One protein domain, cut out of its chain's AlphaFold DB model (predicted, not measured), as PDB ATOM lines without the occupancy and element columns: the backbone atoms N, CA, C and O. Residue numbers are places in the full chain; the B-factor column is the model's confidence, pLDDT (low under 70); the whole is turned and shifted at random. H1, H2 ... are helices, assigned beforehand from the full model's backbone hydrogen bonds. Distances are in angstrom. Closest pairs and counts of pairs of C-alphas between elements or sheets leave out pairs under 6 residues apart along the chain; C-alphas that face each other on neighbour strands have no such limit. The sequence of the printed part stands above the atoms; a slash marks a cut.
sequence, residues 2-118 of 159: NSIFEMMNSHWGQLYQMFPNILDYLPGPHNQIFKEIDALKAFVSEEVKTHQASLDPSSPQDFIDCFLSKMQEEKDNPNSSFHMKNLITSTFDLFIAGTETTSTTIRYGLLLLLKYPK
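Overview. This is residues 2 to 118 of the 159 residues of the protein "Cytochrome p450 2c19-like" of Limosa lapponica baueri (UniProt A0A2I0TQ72). Long helices H4 and H6 make a lopsided V, the early part of H6 crossing H4, and H5 packs on both there. H1 packs on the beginning of H4, with H2 and H3 beyond; residues 101 to 118 stick out. The 117 printed residues hold six named helices, H1 to H6 in order, and no named strand: all helix, loose, radius of gyration of the C-alphas 19.0 A, spans 52 by 49 by 23 A.

Arrangement. H1, residues 2 to 9, touches H4, residues 30 to 53, with closest C-alphas Ile 4 and Ile 33 5.9 A apart. H2, residues 11 to 18, and H3, residues 20 to 23, are close but not clearly touching, C-alphas 16 and 23 being closest at 6.2 A. H6, residues 84 to 115, touches H4 at a steep tilt of 67 degrees, only just short of perpendicular; closest C-alphas Ser 45 and Ile 88, 6.1 A. H5, residues 63 to 73, forms a hairpin with H6; closest C-alphas Phe 67 and Leu 87, 6.8 A. Every O i to N i+4 pair is within hydrogen-bond range in H1, H2, H4 and H5, 27 of 28 in H6; H3 is too short.

Along the chain. From first to last C-alpha H4 is 34.5 A, H6 46.6 A. H1 begins at (249.801, 245.134, 269.557); H6 ends at (237.370, 227.868, 280.669).

Size, cuts and confidence. The farthest C-alphas, Asp 76 and Lys 118, are 61.6 A apart. The printed part has no cut and no long link; no printed residue is under pLDDT 70.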
ATOM      1  N   ASN A   2     250.692 246.101 270.238       75.38
ATOM      2  CA  ASN A   2     249.801 245.134 269.557       75.38
ATOM      3  C   ASN A   2     249.866 245.203 268.018       75.38
ATOM      4  O   ASN A   2     250.001 244.181 267.365       75.38
ATOM      5  N   SER A   3     249.856 246.409 267.450       78.50
ATOM      6  CA  SER A   3     250.019 246.692 266.013       78.50
ATOM      7  C   SER A   3     251.293 246.096 265.396       78.50
ATOM      8  O   SER A   3     251.252 245.541 264.298       78.50
ATOM      9  N   ILE A   4     252.422 246.180 266.109       80.06
ATOM     10  CA  ILE A   4     253.710 245.610 265.685       80.06
ATOM     11  C   ILE A   4     253.579 244.087 265.602       80.06
ATOM     12  O   ILE A   4     253.902 243.491 264.575       80.06
ATOM     13  N   PHE A   5     253.042 243.464 266.654       78.69
ATOM     14  CA  PHE A   5     252.890 242.014 266.732       78.69
ATOM     15  C   PHE A   5     251.867 241.472 265.722       78.69
ATOM     16  O   PHE A   5     252.125 240.470 265.056       78.69
ATOM     17  N   GLU A   6     250.725 242.138 265.554       83.88
ATOM     18  CA  GLU A   6     249.701 241.764 264.573       83.88
ATOM     19  C   GLU A   6     250.259 241.758 263.151       83.88
ATOM     20  O   GLU A   6     250.021 240.814 262.399       83.88
ATOM     21  N   MET A   7     251.058 242.761 262.783       84.19
ATOM     22  CA  MET A   7     251.690 242.784 261.467       84.19
ATOM     23  C   MET A   7     252.787 241.738 261.331       84.19
ATOM     24  O   MET A   7     252.817 241.069 260.300       84.19
ATOM     25  N   MET A   8     253.643 241.553 262.343       80.94
ATOM     26  CA  MET A   8     254.678 240.510 262.317       80.94
ATOM     27  C   MET A   8     254.070 239.124 262.071       80.94
ATOM     28  O   MET A   8     254.616 238.348 261.295       80.94
ATOM     29  N   ASN A   9     252.909 238.843 262.666       84.62
ATOM     30  CA  ASN A   9     252.190 237.582 262.468       84.62
ATOM     31  C   ASN A   9     251.284 237.565 261.224       84.62
ATOM     32  O   ASN A   9     250.765 236.512 260.847       84.62
ATOM     33  N   SER A  10     251.076 238.709 260.571       88.50
ATOM     34  CA  SER A  10     250.263 238.803 259.361       88.50
ATOM     35  C   SER A  10     250.981 238.221 258.141       88.50
ATOM     36  O   SER A  10     252.208 238.127 258.091       88.50
ATOM     37  N   HIS A  11     250.212 237.925 257.090       89.12
ATOM     38  CA  HIS A  11     250.765 237.559 255.784       89.12
ATOM     39  C   HIS A  11     251.751 238.609 255.247       89.12
ATOM     40  O   HIS A  11     252.713 238.261 254.569       89.12
ATOM     41  N   TRP A  12     251.548 239.890 255.575       87.62
ATOM     42  CA  TRP A  12     252.463 240.949 255.162       87.62
ATOM     43  C   TRP A  12     253.814 240.869 255.885       87.62
ATOM     44  O   TRP A  12     254.853 241.031 255.250       87.62
ATOM     45  N   GLY A  13     253.811 240.575 257.188       88.19
ATOM     46  CA  GLY A  13     255.035 240.370 257.965       88.19
ATOM     47  C   GLY A  13     255.844 239.180 257.458       88.19
ATOM     48  O   GLY A  13     257.053 239.290 257.272       88.19
ATOM     49  N   GLN A  14     255.166 238.079 257.119       90.62
ATOM     50  CA  GLN A  14     255.802 236.902 256.518       90.62
ATOM     51  C   GLN A  14     256.458 237.231 255.167       90.62
ATOM     52  O   GLN A  14     257.603 236.849 254.929       90.62
ATOM     53  N   LEU A  15     255.780 237.996 254.303       89.88
ATOM     54  CA  LEU A  15     256.355 238.458 253.033       89.88
ATOM     55  C   LEU A  15     257.576 239.357 253.252       89.88
ATOM     56  O   LEU A  15     258.585 239.194 252.565       89.88
ATOM     57  N   TYR A  16     257.500 240.271 254.223       88.19
ATOM     58  CA  TYR A  16     258.614 241.144 254.588       88.19
ATOM     59  C   TYR A  16     259.829 240.347 255.078       88.19
ATOM     60  O   TYR A  16     260.951 240.633 254.672       88.19
ATOM     61  N   GLN A  17     259.614 239.288 255.860       87.38
ATOM     62  CA  GLN A  17     260.687 238.400 256.310       87.38
ATOM     63  C   GLN A  17     261.350 237.623 255.160       87.38
ATOM     64  O   GLN A  17     262.545 237.338 255.222       87.38
ATOM     65  N   MET A  18     260.602 237.296 254.103       91.50
ATOM     66  CA  MET A  18     261.135 236.594 252.931       91.50
ATOM     67  C   MET A  18     261.888 237.519 251.966       91.50
ATOM     68  O   MET A  18     262.895 237.108 251.391       91.50
ATOM     69  N   PHE A  19     261.409 238.752 251.768       91.00
ATOM     70  CA  PHE A  19     261.927 239.670 250.744       91.00
ATOM     71  C   PHE A  19     262.130 241.110 251.256       91.00
ATOM     72  O   PHE A  19     261.591 242.050 250.658       91.00
ATOM     73  N   PRO A  20     262.935 241.327 252.314       87.19
ATOM     74  CA  PRO A  20     263.074 242.644 252.944       87.19
ATOM     75  C   PRO A  20     263.636 243.692 251.973       87.19
ATOM     76  O   PRO A  20     263.034 244.740 251.774       87.19
ATOM     77  N   ASN A  21     264.696 243.344 251.232       89.50
ATOM     78  CA  ASN A  21     265.365 244.251 250.288       89.50
ATOM     79  C   ASN A  21     264.474 244.751 249.139       89.50
ATOM     80  O   ASN A  21     264.829 245.718 248.477       89.50
ATOM     81  N   ILE A  22     263.369 244.065 248.833       89.38
ATOM     82  CA  ILE A  22     262.416 244.501 247.803       89.38
ATOM     83  C   ILE A  22     261.320 245.339 248.458       89.38
ATOM     84  O   ILE A  22     260.949 246.395 247.948       89.38
ATOM     85  N   LEU A  23     260.806 244.862 249.592       88.62
ATOM     86  CA  LEU A  23     259.673 245.474 250.274       88.62
ATOM     87  C   LEU A  23     260.031 246.792 250.964       88.62
ATOM     88  O   LEU A  23     259.146 247.633 251.057       88.62
ATOM     89  N   ASP A  24     261.299 247.024 251.318       86.62
ATOM     90  CA  ASP A  24     261.794 248.309 251.844       86.62
ATOM     91  C   ASP A  24     261.561 249.496 250.898       86.62
ATOM     92  O   ASP A  24     261.431 250.637 251.340       86.62
ATOM     93  N   TYR A  25     261.492 249.243 249.589       87.56
ATOM     94  CA  TYR A  25     261.241 250.282 248.587       87.56
ATOM     95  C   TYR A  25     259.753 250.442 248.248       87.56
ATOM     96  O   TYR A  25     259.386 251.351 247.501       87.56
ATOM     97  N   LEU A  26     258.887 249.561 248.757       88.31
ATOM     98  CA  LEU A  26     257.463 249.542 248.437       88.31
ATOM     99  C   LEU A  26     256.635 250.182 249.560       88.31
ATOM    100  O   LEU A  26     256.924 250.008 250.740       88.31
ATOM    101  N   PRO A  27     255.550 250.905 249.240       87.25
ATOM    102  CA  PRO A  27     254.632 251.368 250.268       87.25
ATOM    103  C   PRO A  27     253.883 250.176 250.883       87.25
ATOM    104  O   PRO A  27     253.334 249.337 250.172       87.25
ATOM    105  N   GLY A  28     253.816 250.114 252.213       86.62
ATOM    106  CA  GLY A  28     253.046 249.088 252.911       86.62
ATOM    107  C   GLY A  28     252.929 249.325 254.418       86.62
ATOM    108  O   GLY A  28     253.510 250.278 254.943       86.62
ATOM    109  N   PRO A  29     252.196 248.453 255.135       84.19
ATOM    110  CA  PRO A  29     251.961 248.582 256.576       84.19
ATOM    111  C   PRO A  29     253.249 248.514 257.418       84.19
ATOM    112  O   PRO A  29     253.289 249.069 258.512       84.19
ATOM    113  N   HIS A  30     254.329 247.924 256.893       83.44
ATOM    114  CA  HIS A  30     255.648 247.923 257.536       83.44
ATOM    115  C   HIS A  30     256.190 249.346 257.800       83.44
ATOM    116  O   HIS A  30     256.799 249.581 258.839       83.44
ATOM    117  N   ASN A  31     255.873 250.330 256.945       86.56
ATOM    118  CA  ASN A  31     256.286 251.726 257.142       86.56
ATOM    119  C   ASN A  31     255.651 252.367 258.380       86.56
ATOM    120  O   ASN A  31     256.273 253.195 259.042       86.56
ATOM    121  N   GLN A  32     254.406 252.007 258.697       86.44
ATOM    122  CA  GLN A  32     253.766 252.469 259.927       86.44
ATOM    123  C   GLN A  32     254.463 251.874 261.153       86.44
ATOM    124  O   GLN A  32     254.641 252.553 262.158       86.44
ATOM    125  N   ILE A  33     254.924 250.634 261.048       85.94
ATOM    126  CA  ILE A  33     255.574 249.935 262.155       85.94
ATOM    127  C   ILE A  33     256.978 250.430 262.397       85.94
ATOM    128  O   ILE A  33     257.357 250.573 263.552       85.94
ATOM    129  N   PHE A  34     257.718 250.783 261.351       87.75
ATOM    130  CA  PHE A  34     258.989 251.472 261.536       87.75
ATOM    131  C   PHE A  34     258.811 252.784 262.294       87.75
ATOM    132  O   PHE A  34     259.549 253.017 263.240       87.75
ATOM    133  N   LYS A  35     257.754 253.558 262.014       89.94
ATOM    134  CA  LYS A  35     257.440 254.757 262.812       89.94
ATOM    135  C   LYS A  35     257.134 254.436 264.276       89.94
ATOM    136  O   LYS A  35     257.554 255.176 265.160       89.94
ATOM    137  N   GLU A  36     256.404 253.358 264.549       88.06
ATOM    138  CA  GLU A  36     256.111 252.936 265.927       88.06
ATOM    139  C   GLU A  36     257.362 252.434 266.663       88.06
ATOM    140  O   GLU A  36     257.558 252.755 267.836       88.06
ATOM    141  N   ILE A  37     258.230 251.686 265.977       90.00
ATOM    142  CA  ILE A  37     259.528 251.242 266.498       90.00
ATOM    143  C   ILE A  37     260.418 252.451 266.784       90.00
ATOM    144  O   ILE A  37     261.018 252.517 267.854       90.00
ATOM    145  N   ASP A  38     260.475 253.421 265.873       93.06
ATOM    146  CA  ASP A  38     261.251 254.648 266.044       93.06
ATOM    147  C   ASP A  38     260.743 255.467 267.233       93.06
ATOM    148  O   ASP A  38     261.545 255.949 268.030       93.06
ATOM    149  N   ALA A  39     259.423 255.565 267.417       92.69
ATOM    150  CA  ALA A  39     258.835 256.226 268.579       92.69
ATOM    151  C   ALA A  39     259.220 255.531 269.897       92.69
ATOM    152  O   ALA A  39     259.556 256.200 270.876       92.69
ATOM    153  N   LEU A  40     259.226 254.196 269.932       91.69
ATOM    154  CA  LEU A  40     259.620 253.455 271.130       91.69
ATOM    155  C   LEU A  40     261.133 253.533 271.389       91.69
ATOM    156  O   LEU A  40     261.553 253.681 272.534       91.69
ATOM    157  N   LYS A  41     261.965 253.509 270.343       94.81
ATOM    158  CA  LYS A  41     263.409 253.760 270.470       94.81
ATOM    159  C   LYS A  41     263.704 255.183 270.933       94.81
ATOM    160  O   LYS A  41     264.644 255.374 271.698       94.81
ATOM    161  N   ALA A  42     262.909 256.168 270.514       96.19
ATOM    162  CA  ALA A  42     263.018 257.537 271.007       96.19
ATOM    163  C   ALA A  42     262.695 257.615 272.504       96.19
ATOM    164  O   ALA A  42     263.464 258.212 273.247       96.19
ATOM    165  N   PHE A  43     261.637 256.938 272.963       95.50
ATOM    166  CA  PHE A  43     261.340 256.813 274.393       95.50
ATOM    167  C   PHE A  43     262.514 256.199 275.174       95.50
ATOM    168  O   PHE A  43     262.988 256.798 276.135       95.50
ATOM    169  N   VAL A  44     263.052 255.064 274.713       96.31
ATOM    170  CA  VAL A  44     264.243 254.442 275.321       96.31
ATOM    171  C   VAL A  44     265.430 255.406 275.324       96.31
ATOM    172  O   VAL A  44     266.171 255.472 276.300       96.31
ATOM    173  N   SER A  45     265.623 256.173 274.252       97.12
ATOM    174  CA  SER A  45     266.702 257.156 274.179       97.12
ATOM    175  C   SER A  45     266.555 258.278 275.206       97.12
ATOM    176  O   SER A  45     267.580 258.763 275.680       97.12
ATOM    177  N   GLU A  46     265.339 258.718 275.529       97.12
ATOM    178  CA  GLU A  46     265.114 259.712 276.584       97.12
ATOM    179  C   GLU A  46     265.402 259.125 277.969       97.12
ATOM    180  O   GLU A  46     266.114 259.747 278.755       97.12
ATOM    181  N   GLU A  47     264.970 257.890 278.235       95.88
ATOM    182  CA  GLU A  47     265.312 257.189 279.479       95.88
ATOM    183  C   GLU A  47     266.828 257.039 279.638       95.88
ATOM    184  O   GLU A  47     267.379 257.368 280.687       95.88
ATOM    185  N   VAL A  48     267.541 256.644 278.579       96.31
ATOM    186  CA  VAL A  48     269.010 256.545 278.601       96.31
ATOM    187  C   VAL A  48     269.664 257.887 278.944       96.31
ATOM    188  O   VAL A  48     270.624 257.904 279.710       96.31
ATOM    189  N   LYS A  49     269.161 259.017 278.428       96.19
ATOM    190  CA  LYS A  49     269.698 260.348 278.775       96.19
ATOM    191  C   LYS A  49     269.507 260.672 280.254       96.19
ATOM    192  O   LYS A  49     270.414 261.232 280.866       96.19
ATOM    193  N   THR A  50     268.359 260.312 280.825       95.38
ATOM    194  CA  THR A  50     268.098 260.477 282.261       95.38
ATOM    195  C   THR A  50     269.111 259.687 283.086       95.38
ATOM    196  O   THR A  50     269.761 260.266 283.952       95.38
ATOM    197  N   HIS A  51     269.335 258.413 282.744       95.12
ATOM    198  CA  HIS A  51     270.319 257.560 283.421       95.12
ATOM    199  C   HIS A  51     271.741 258.105 283.268       95.12
ATOM    200  O   HIS A  51     272.487 258.166 284.237       95.12
ATOM    201  N   GLN A  52     272.108 258.609 282.084       93.44
ATOM    202  CA  GLN A  52     273.400 259.270 281.878       93.44
ATOM    203  C   GLN A  52     273.600 260.496 282.776       93.44
ATOM    204  O   GLN A  52     274.718 260.734 283.230       93.44
ATOM    205  N   ALA A  53     272.551 261.286 283.017       93.19
ATOM    206  CA  ALA A  53     272.637 262.490 283.839       93.19
ATOM    207  C   ALA A  53     272.798 262.183 285.339       93.19
ATOM    208  O   ALA A  53     273.408 262.977 286.053       93.19
ATOM    209  N   SER A  54     272.268 261.051 285.809       91.38
ATOM    210  CA  SER A  54     272.313 260.625 287.213       91.38
ATOM    211  C   SER A  54     273.228 259.426 287.478       91.38
ATOM    212  O   SER A  54     273.137 258.834 288.552       91.38
ATOM    213  N   LEU A  55     274.078 259.047 286.518       90.62
ATOM    214  CA  LEU A  55     274.878 257.827 286.597       90.62
ATOM    215  C   LEU A  55     275.855 257.881 287.777       90.62
ATOM    216  O   LEU A  55     276.739 258.741 287.820       90.62
ATOM    217  N   ASP A  56     275.741 256.911 288.682       90.88
ATOM    218  CA  ASP A  56     276.727 256.638 289.725       90.88
ATOM    219  C   ASP A  56     277.493 255.349 289.384       90.88
ATOM    220  O   ASP A  56     276.963 254.248 289.563       90.88
ATOM    221  N   PRO A  57     278.757 255.446 288.926       83.44
ATOM    222  CA  PRO A  57     279.567 254.278 288.583       83.44
ATOM    223  C   PRO A  57     279.811 253.314 289.752       83.44
ATOM    224  O   PRO A  57     280.207 252.173 289.528       83.44
ATOM    225  N   SER A  58     279.626 253.760 290.998       87.38
ATOM    226  CA  SER A  58     279.834 252.925 292.184       87.38
ATOM    227  C   SER A  58     278.622 252.063 292.546       87.38
ATOM    228  O   SER A  58     278.764 251.105 293.308       87.38
ATOM    229  N   SER A  59     277.446 252.370 291.991       91.56
ATOM    230  CA  SER A  59     276.184 251.718 292.339       91.56
ATOM    231  C   SER A  59     275.196 251.711 291.157       91.56
ATOM    232  O   SER A  59     274.190 252.425 291.205       91.56
ATOM    233  N   PRO A  60     275.435 250.898 290.108       90.44
ATOM    234  CA  PRO A  60     274.517 250.794 288.975       90.44
ATOM    235  C   PRO A  60     273.160 250.223 289.414       90.44
ATOM    236  O   PRO A  60     273.111 249.198 290.099       90.44
ATOM    237  N   GLN A  61     272.060 250.873 289.026       92.81
ATOM    238  CA  GLN A  61     270.716 250.510 289.496       92.81
ATOM    239  C   GLN A  61     270.031 249.483 288.595       92.81
ATOM    240  O   GLN A  61     269.254 248.653 289.069       92.81
ATOM    241  N   ASP A  62     270.336 249.517 287.299       94.88
ATOM    242  CA  ASP A  62     269.691 248.672 286.305       94.88
ATOM    243  C   ASP A  62     270.583 248.373 285.090       94.88
ATOM    244  O   ASP A  62     271.788 248.648 285.055       94.88
ATOM    245  N   PHE A  63     269.971 247.742 284.085       95.50
ATOM    246  CA  PHE A  63     270.626 247.363 282.840       95.50
ATOM    247  C   PHE A  63     271.256 248.555 282.105       95.50
ATOM    248  O   PHE A  63     272.349 248.405 281.555       95.50
ATOM    249  N   ILE A  64     270.599 249.721 282.090       96.25
ATOM    250  CA  ILE A  64     271.084 250.907 281.376       96.25
ATOM    251  C   ILE A  64     272.356 251.412 282.054       96.25
ATOM    252  O   ILE A  64     273.366 251.601 281.374       96.25
ATOM    253  N   ASP A  65     272.352 251.533 283.381       95.69
ATOM    254  CA  ASP A  65     273.523 251.962 284.156       95.69
ATOM    255  C   ASP A  65     274.711 251.006 283.997       95.69
ATOM    256  O   ASP A  65     275.856 251.436 283.801       95.69
ATOM    257  N   CYS A  66     274.445 249.697 284.031       95.31
ATOM    258  CA  CYS A  66     275.466 248.672 283.813       95.31
ATOM    259  C   CYS A  66     276.093 248.797 282.419       95.31
ATOM    260  O   CYS A  66     277.315 248.749 282.271       95.31
ATOM    261  N   PHE A  67     275.268 248.985 281.386       96.25
ATOM    262  CA  PHE A  67     275.741 249.118 280.010       96.25
ATOM    263  C   PHE A  67     276.528 250.418 279.807       96.25
ATOM    264  O   PHE A  67     277.564 250.410 279.141       96.25
ATOM    265  N   LEU A  68     276.072 251.531 280.391       95.75
ATOM    266  CA  LEU A  68     276.771 252.817 280.349       95.75
ATOM    267  C   LEU A  68     278.144 252.735 281.028       95.75
ATOM    268  O   LEU A  68     279.132 253.209 280.465       95.75
ATOM    269  N   SER A  69     278.219 252.079 282.186       94.44
ATOM    270  CA  SER A  69     279.481 251.835 282.897       94.44
ATOM    271  C   SER A  69     280.434 251.000 282.042       94.44
ATOM    272  O   SER A  69     281.596 251.365 281.856       94.44
ATOM    273  N   LYS A  70     279.918 249.941 281.407       94.38
ATOM    274  CA  LYS A  70     280.707 249.083 280.519       94.38
ATOM    275  C   LYS A  70     281.207 249.805 279.265       94.38
ATOM    276  O   LYS A  70     282.347 249.618 278.851       94.38
ATOM    277  N   MET A  71     280.383 250.680 278.696       94.56
ATOM    278  CA  MET A  71     280.766 251.542 277.576       94.56
ATOM    279  C   MET A  71     281.905 252.502 277.953       94.56
ATOM    280  O   MET A  71     282.759 252.793 277.118       94.56
ATOM    281  N   GLN A  72     281.948 252.971 279.203       92.44
ATOM    282  CA  GLN A  72     283.040 253.809 279.695       92.44
ATOM    283  C   GLN A  72     284.334 253.008 279.921       92.44
ATOM    284  O   GLN A  72     285.410 253.516 279.609       92.44
ATOM    285  N   GLU A  73     284.245 251.767 280.410       93.31
ATOM    286  CA  GLU A  73     285.397 250.858 280.553       93.31
ATOM    287  C   GLU A  73     286.048 250.508 279.208       93.31
ATOM    288  O   GLU A  73     287.266 250.379 279.119       93.31
ATOM    289  N   GLU A  74     285.245 250.344 278.155       94.69
ATOM    290  CA  GLU A  74     285.712 249.901 276.836       94.69
ATOM    291  C   GLU A  74     285.922 251.038 275.828       94.69
ATOM    292  O   GLU A  74     286.115 250.784 274.640       94.69
ATOM    293  N   LYS A  75     285.931 252.295 276.284       91.19
ATOM    294  CA  LYS A  75     286.003 253.480 275.416       91.19
ATOM    295  C   LYS A  75     287.207 253.486 274.462       91.19
ATOM    296  O   LYS A  75     287.099 254.002 273.352       91.19
ATOM    297  N   ASP A  76     288.331 252.909 274.883       93.50
ATOM    298  CA  ASP A  76     289.568 252.858 274.096       93.50
ATOM    299  C   ASP A  76     289.647 251.636 273.159       93.50
ATOM    300  O   ASP A  76     290.606 251.493 272.398       93.50
ATOM    301  N   ASN A  77     288.649 250.746 273.185       94.00
ATOM    302  CA  ASN A  77     288.584 249.575 272.317       94.00
ATOM    303  C   ASN A  77     287.755 249.879 271.050       94.00
ATOM    304  O   ASN A  77     286.524 249.888 271.110       94.00
ATOM    305  N   PRO A  78     288.384 250.039 269.869       88.50
ATOM    306  CA  PRO A  78     287.667 250.342 268.628       88.50
ATOM    307  C   PRO A  78     286.775 249.191 268.138       88.50
ATOM    308  O   PRO A  78     285.902 249.414 267.304       88.50
ATOM    309  N   ASN A  79     286.979 247.972 268.647       92.94
ATOM    310  CA  ASN A  79     286.174 246.792 268.328       92.94
ATOM    311  C   ASN A  79     285.104 246.506 269.396       92.94
ATOM    312  O   ASN A  79     284.559 245.402 269.429       92.94
ATOM    313  N   SER A  80     284.832 247.451 270.303       94.06
ATOM    314  CA  SER A  80     283.816 247.267 271.336       94.06
ATOM    315  C   SER A  80     282.403 247.279 270.748       94.06
ATOM    316  O   SER A  80     282.034 248.146 269.955       94.06
ATOM    317  N   SER A  81     281.581 246.336 271.203       94.38
ATOM    318  CA  SER A  81     280.143 246.305 270.914       94.38
ATOM    319  C   SER A  81     279.340 247.250 271.818       94.38
ATOM    320  O   SER A  81     278.132 247.411 271.615       94.38
ATOM    321  N   PHE A  82     279.974 247.872 272.817       94.62
ATOM    322  CA  PHE A  82     279.323 248.777 273.760       94.62
ATOM    323  C   PHE A  82     279.324 250.196 273.204       94.62
ATOM    324  O   PHE A  82     280.229 250.989 273.433       94.62
ATOM    325  N   HIS A  83     278.278 250.519 272.452       94.88
ATOM    326  CA  HIS A  83     278.045 251.863 271.941       94.88
ATOM    327  C   HIS A  83     276.562 252.229 272.019       94.88
ATOM    328  O   HIS A  83     275.689 251.361 272.054       94.88
ATOM    329  N   MET A  84     276.265 253.529 271.972       95.25
ATOM    330  CA  MET A  84     274.922 254.076 272.213       95.25
ATOM    331  C   MET A  84     273.811 253.400 271.391       95.25
ATOM    332  O   MET A  84     272.756 253.058 271.916       95.25
ATOM    333  N   LYS A  85     274.057 253.133 270.102       95.31
ATOM    334  CA  LYS A  85     273.081 252.439 269.245       95.31
ATOM    335  C   LYS A  85     272.722 251.035 269.761       95.31
ATOM    336  O   LYS A  85     271.553 250.655 269.692       95.31
ATOM    337  N   ASN A  86     273.697 250.284 270.276       96.25
ATOM    338  CA  ASN A  86     273.472 248.942 270.811       96.25
ATOM    339  C   ASN A  86     272.825 248.988 272.189       96.25
ATOM    340  O   ASN A  86     272.015 248.113 272.470       96.25
ATOM    341  N   LEU A  87     273.105 250.015 272.998       97.12
ATOM    342  CA  LEU A  87     272.374 250.267 274.241       97.12
ATOM    343  C   LEU A  87     270.882 250.466 273.951       97.12
ATOM    344  O   LEU A  87     270.056 249.692 274.422       97.12
ATOM    345  N   ILE A  88     270.537 251.435 273.098       96.94
ATOM    346  CA  ILE A  88     269.136 251.735 272.763       96.94
ATOM    347  C   ILE A  88     268.444 250.511 272.153       96.94
ATOM    348  O   ILE A  88     267.313 250.200 272.518       96.94
ATOM    349  N   THR A  89     269.116 249.805 271.237       95.44
ATOM    350  CA  THR A  89     268.535 248.625 270.574       95.44
ATOM    351  C   THR A  89     268.336 247.472 271.557       95.44
ATOM    352  O   THR A  89     267.240 246.933 271.616       95.44
ATOM    353  N   SER A  90     269.332 247.154 272.387       96.81
ATOM    354  CA  SER A  90     269.226 246.074 273.380       96.81
ATOM    355  C   SER A  90     268.156 246.360 274.435       96.81
ATOM    356  O   SER A  90     267.381 245.471 274.780       96.81
ATOM    357  N   THR A  91     268.069 247.599 274.933       96.56
ATOM    358  CA  THR A  91     267.030 247.992 275.898       96.56
ATOM    359  C   THR A  91     265.637 247.908 275.273       96.56
ATOM    360  O   THR A  91     264.710 247.392 275.897       96.56
ATOM    361  N   PHE A  92     265.488 248.362 274.025       94.88
ATOM    362  CA  PHE A  92     264.251 248.207 273.259       94.88
ATOM    363  C   PHE A  92     263.864 246.727 273.089       94.88
ATOM    364  O   PHE A  92     262.712 246.369 273.343       94.88
ATOM    365  N   ASP A  93     264.817 245.869 272.716       93.81
ATOM    366  CA  ASP A  93     264.585 244.437 272.509       93.81
ATOM    367  C   ASP A  93     264.119 243.762 273.804       93.81
ATOM    368  O   ASP A  93     263.128 243.029 273.793       93.81
ATOM    369  N   LEU A  94     264.776 244.056 274.933       94.88
ATOM    370  CA  LEU A  94     264.394 243.529 276.246       94.88
ATOM    371  C   LEU A  94     262.969 243.953 276.629       94.88
ATOM    372  O   LEU A  94     262.180 243.132 277.103       94.88
ATOM    373  N   PHE A  95     262.620 245.219 276.384       92.12
ATOM    374  CA  PHE A  95     261.305 245.763 276.713       92.12
ATOM    375  C   PHE A  95     260.182 245.118 275.892       92.12
ATOM    376  O   PHE A  95     259.167 244.695 276.454       92.12
ATOM    377  N   ILE A  96     260.366 244.994 274.573       90.38
ATOM    378  CA  ILE A  96     259.390 244.349 273.684       90.38
ATOM    379  C   ILE A  96     259.262 242.859 273.999       90.38
ATOM    380  O   ILE A  96     258.142 242.362 274.150       90.38
ATOM    381  N   ALA A  97     260.387 242.151 274.133       91.00
ATOM    382  CA  ALA A  97     260.392 240.715 274.387       91.00
ATOM    383  C   ALA A  97     259.691 240.370 275.708       91.00
ATOM    384  O   ALA A  97     258.872 239.450 275.741       91.00
ATOM    385  N   GLY A  98     259.969 241.122 276.777       91.88
ATOM    386  CA  GLY A  98     259.364 240.895 278.089       91.88
ATOM    387  C   GLY A  98     257.883 241.269 278.147       91.88
ATOM    388  O   GLY A  98     257.071 240.512 278.671       91.88
ATOM    389  N   THR A  99     257.501 242.412 277.575       90.88
ATOM    390  CA  THR A  99     256.131 242.927 277.727       90.88
ATOM    391  C   THR A  99     255.113 242.077 276.974       90.88
ATOM    392  O   THR A  99     254.097 241.677 277.543       90.88
ATOM    393  N   GLU A 100     255.376 241.777 275.701       86.81
ATOM    394  CA  GLU A 100     254.392 241.109 274.844       86.81
ATOM    395  C   GLU A 100     254.195 239.645 275.248       86.81
ATOM    396  O   GLU A 100     253.065 239.187 275.439       86.81
ATOM    397  N   THR A 101     255.293 238.908 275.447       90.69
ATOM    398  CA  THR A 101     255.230 237.473 275.758       90.69
ATOM    399  C   THR A 101     254.582 237.215 277.115       90.69
ATOM    400  O   THR A 101     253.707 236.349 277.222       90.69
ATOM    401  N   THR A 102     254.938 237.990 278.144       94.69
ATOM    402  CA  THR A 102     254.347 237.856 279.477       94.69
ATOM    403  C   THR A 102     252.885 238.294 279.483       94.69
ATOM    404  O   THR A 102     252.048 237.553 280.000       94.69
ATOM    405  N   SER A 103     252.543 239.432 278.866       93.31
ATOM    406  CA  SER A 103     251.153 239.911 278.788       93.31
ATOM    407  C   SER A 103     250.248 238.895 278.088       93.31
ATOM    408  O   SER A 103     249.209 238.498 278.626       93.31
ATOM    409  N   THR A 104     250.682 238.386 276.933       90.75
ATOM    410  CA  THR A 104     249.949 237.365 276.180       90.75
ATOM    411  C   THR A 104     249.825 236.065 276.978       90.75
ATOM    412  O   THR A 104     248.729 235.508 277.071       90.75
ATOM    413  N   THR A 105     250.892 235.609 277.637       94.25
ATOM    414  CA  THR A 105     250.854 234.394 278.470       94.25
ATOM    415  C   THR A 105     249.877 234.531 279.633       94.25
ATOM    416  O   THR A 105     249.061 233.637 279.843       94.25
ATOM    417  N   ILE A 106     249.900 235.650 280.360       95.50
ATOM    418  CA  ILE A 106     248.967 235.900 281.468       95.50
ATOM    419  C   ILE A 106     247.532 235.955 280.943       95.50
ATOM    420  O   ILE A 106     246.643 235.325 281.517       95.50
ATOM    421  N   ARG A 107     247.294 236.646 279.822       92.38
ATOM    422  CA  ARG A 107     245.967 236.749 279.204       92.38
ATOM    423  C   ARG A 107     245.397 235.377 278.841       92.38
ATOM    424  O   ARG A 107     244.252 235.086 279.186       92.38
ATOM    425  N   TYR A 108     246.183 234.527 278.180       93.38
ATOM    426  CA  TYR A 108     245.760 233.164 277.848       93.38
ATOM    427  C   TYR A 108     245.662 232.267 279.084       93.38
ATOM    428  O   TYR A 108     244.723 231.480 279.180       93.38
ATOM    429  N   GLY A 109     246.573 232.411 280.046       93.19
ATOM    430  CA  GLY A 109     246.538 231.689 281.316       93.19
ATOM    431  C   GLY A 109     245.233 231.935 282.071       93.19
ATOM    432  O   GLY A 109     244.539 230.985 282.423       93.19
ATOM    433  N   LEU A 110     244.835 233.200 282.228       91.88
ATOM    434  CA  LEU A 110     243.562 233.574 282.851       91.88
ATOM    435  C   LEU A 110     242.355 233.038 282.068       91.88
ATOM    436  O   LEU A 110     241.424 232.501 282.664       91.88
ATOM    437  N   LEU A 111     242.376 233.126 280.736       92.19
ATOM    438  CA  LEU A 111     241.304 232.588 279.894       92.19
ATOM    439  C   LEU A 111     241.149 231.067 280.054       92.19
ATOM    440  O   LEU A 111     240.028 230.558 280.109       92.19
ATOM    441  N   LEU A 112     242.261 230.335 280.140       90.12
ATOM    442  CA  LEU A 112     242.257 228.891 280.362       90.12
ATOM    443  C   LEU A 112     241.718 228.535 281.751       90.12
ATOM    444  O   LEU A 112     240.917 227.606 281.852       90.12
ATOM    445  N   LEU A 113     242.084 229.292 282.789       88.06
ATOM    446  CA  LEU A 113     241.542 229.103 284.141       88.06
ATOM    447  C   LEU A 113     240.015 229.279 284.166       88.06
ATOM    448  O   LEU A 113     239.315 228.418 284.697       88.06
ATOM    449  N   LEU A 114     239.488 230.314 283.498       87.56
ATOM    450  CA  LEU A 114     238.040 230.541 283.378       87.56
ATOM    451  C   LEU A 114     237.325 229.435 282.585       87.56
ATOM    452  O   LEU A 114     236.208 229.049 282.925       87.56
ATOM    453  N   LYS A 115     237.951 228.919 281.521       87.62
ATOM    454  CA  LYS A 115     237.370 227.868 280.669       87.62
ATOM    455  C   LYS A 115     237.355 226.496 281.348       87.62
ATOM    456  O   LYS A 115     236.470 225.687 281.069       87.62
ATOM    457  N   TYR A 116     238.323 226.226 282.220       86.94
ATOM    458  CA  TYR A 116     238.495 224.940 282.892       86.94
ATOM    459  C   TYR A 116     238.459 225.102 284.420       86.94
ATOM    460  O   TYR A 116     239.458 224.842 285.095       86.94
ATOM    461  N   PRO A 117     237.291 225.431 285.005       76.00
ATOM    462  CA  PRO A 117     237.165 225.698 286.439       76.00
ATOM    463  C   PRO A 117     237.518 224.488 287.312       76.00
ATOM    464  O   PRO A 117     237.852 224.650 288.475       76.00
ATOM    465  N   LYS A 118     237.516 223.265 286.761       76.88
ATOM    466  CA  LYS A 118     237.979 222.052 287.459       76.88
ATOM    467  C   LYS A 118     239.487 222.051 287.750       76.88
ATOM    468  O   LYS A 118     239.906 221.390 288.689       76.88
TER     469      LYS A 118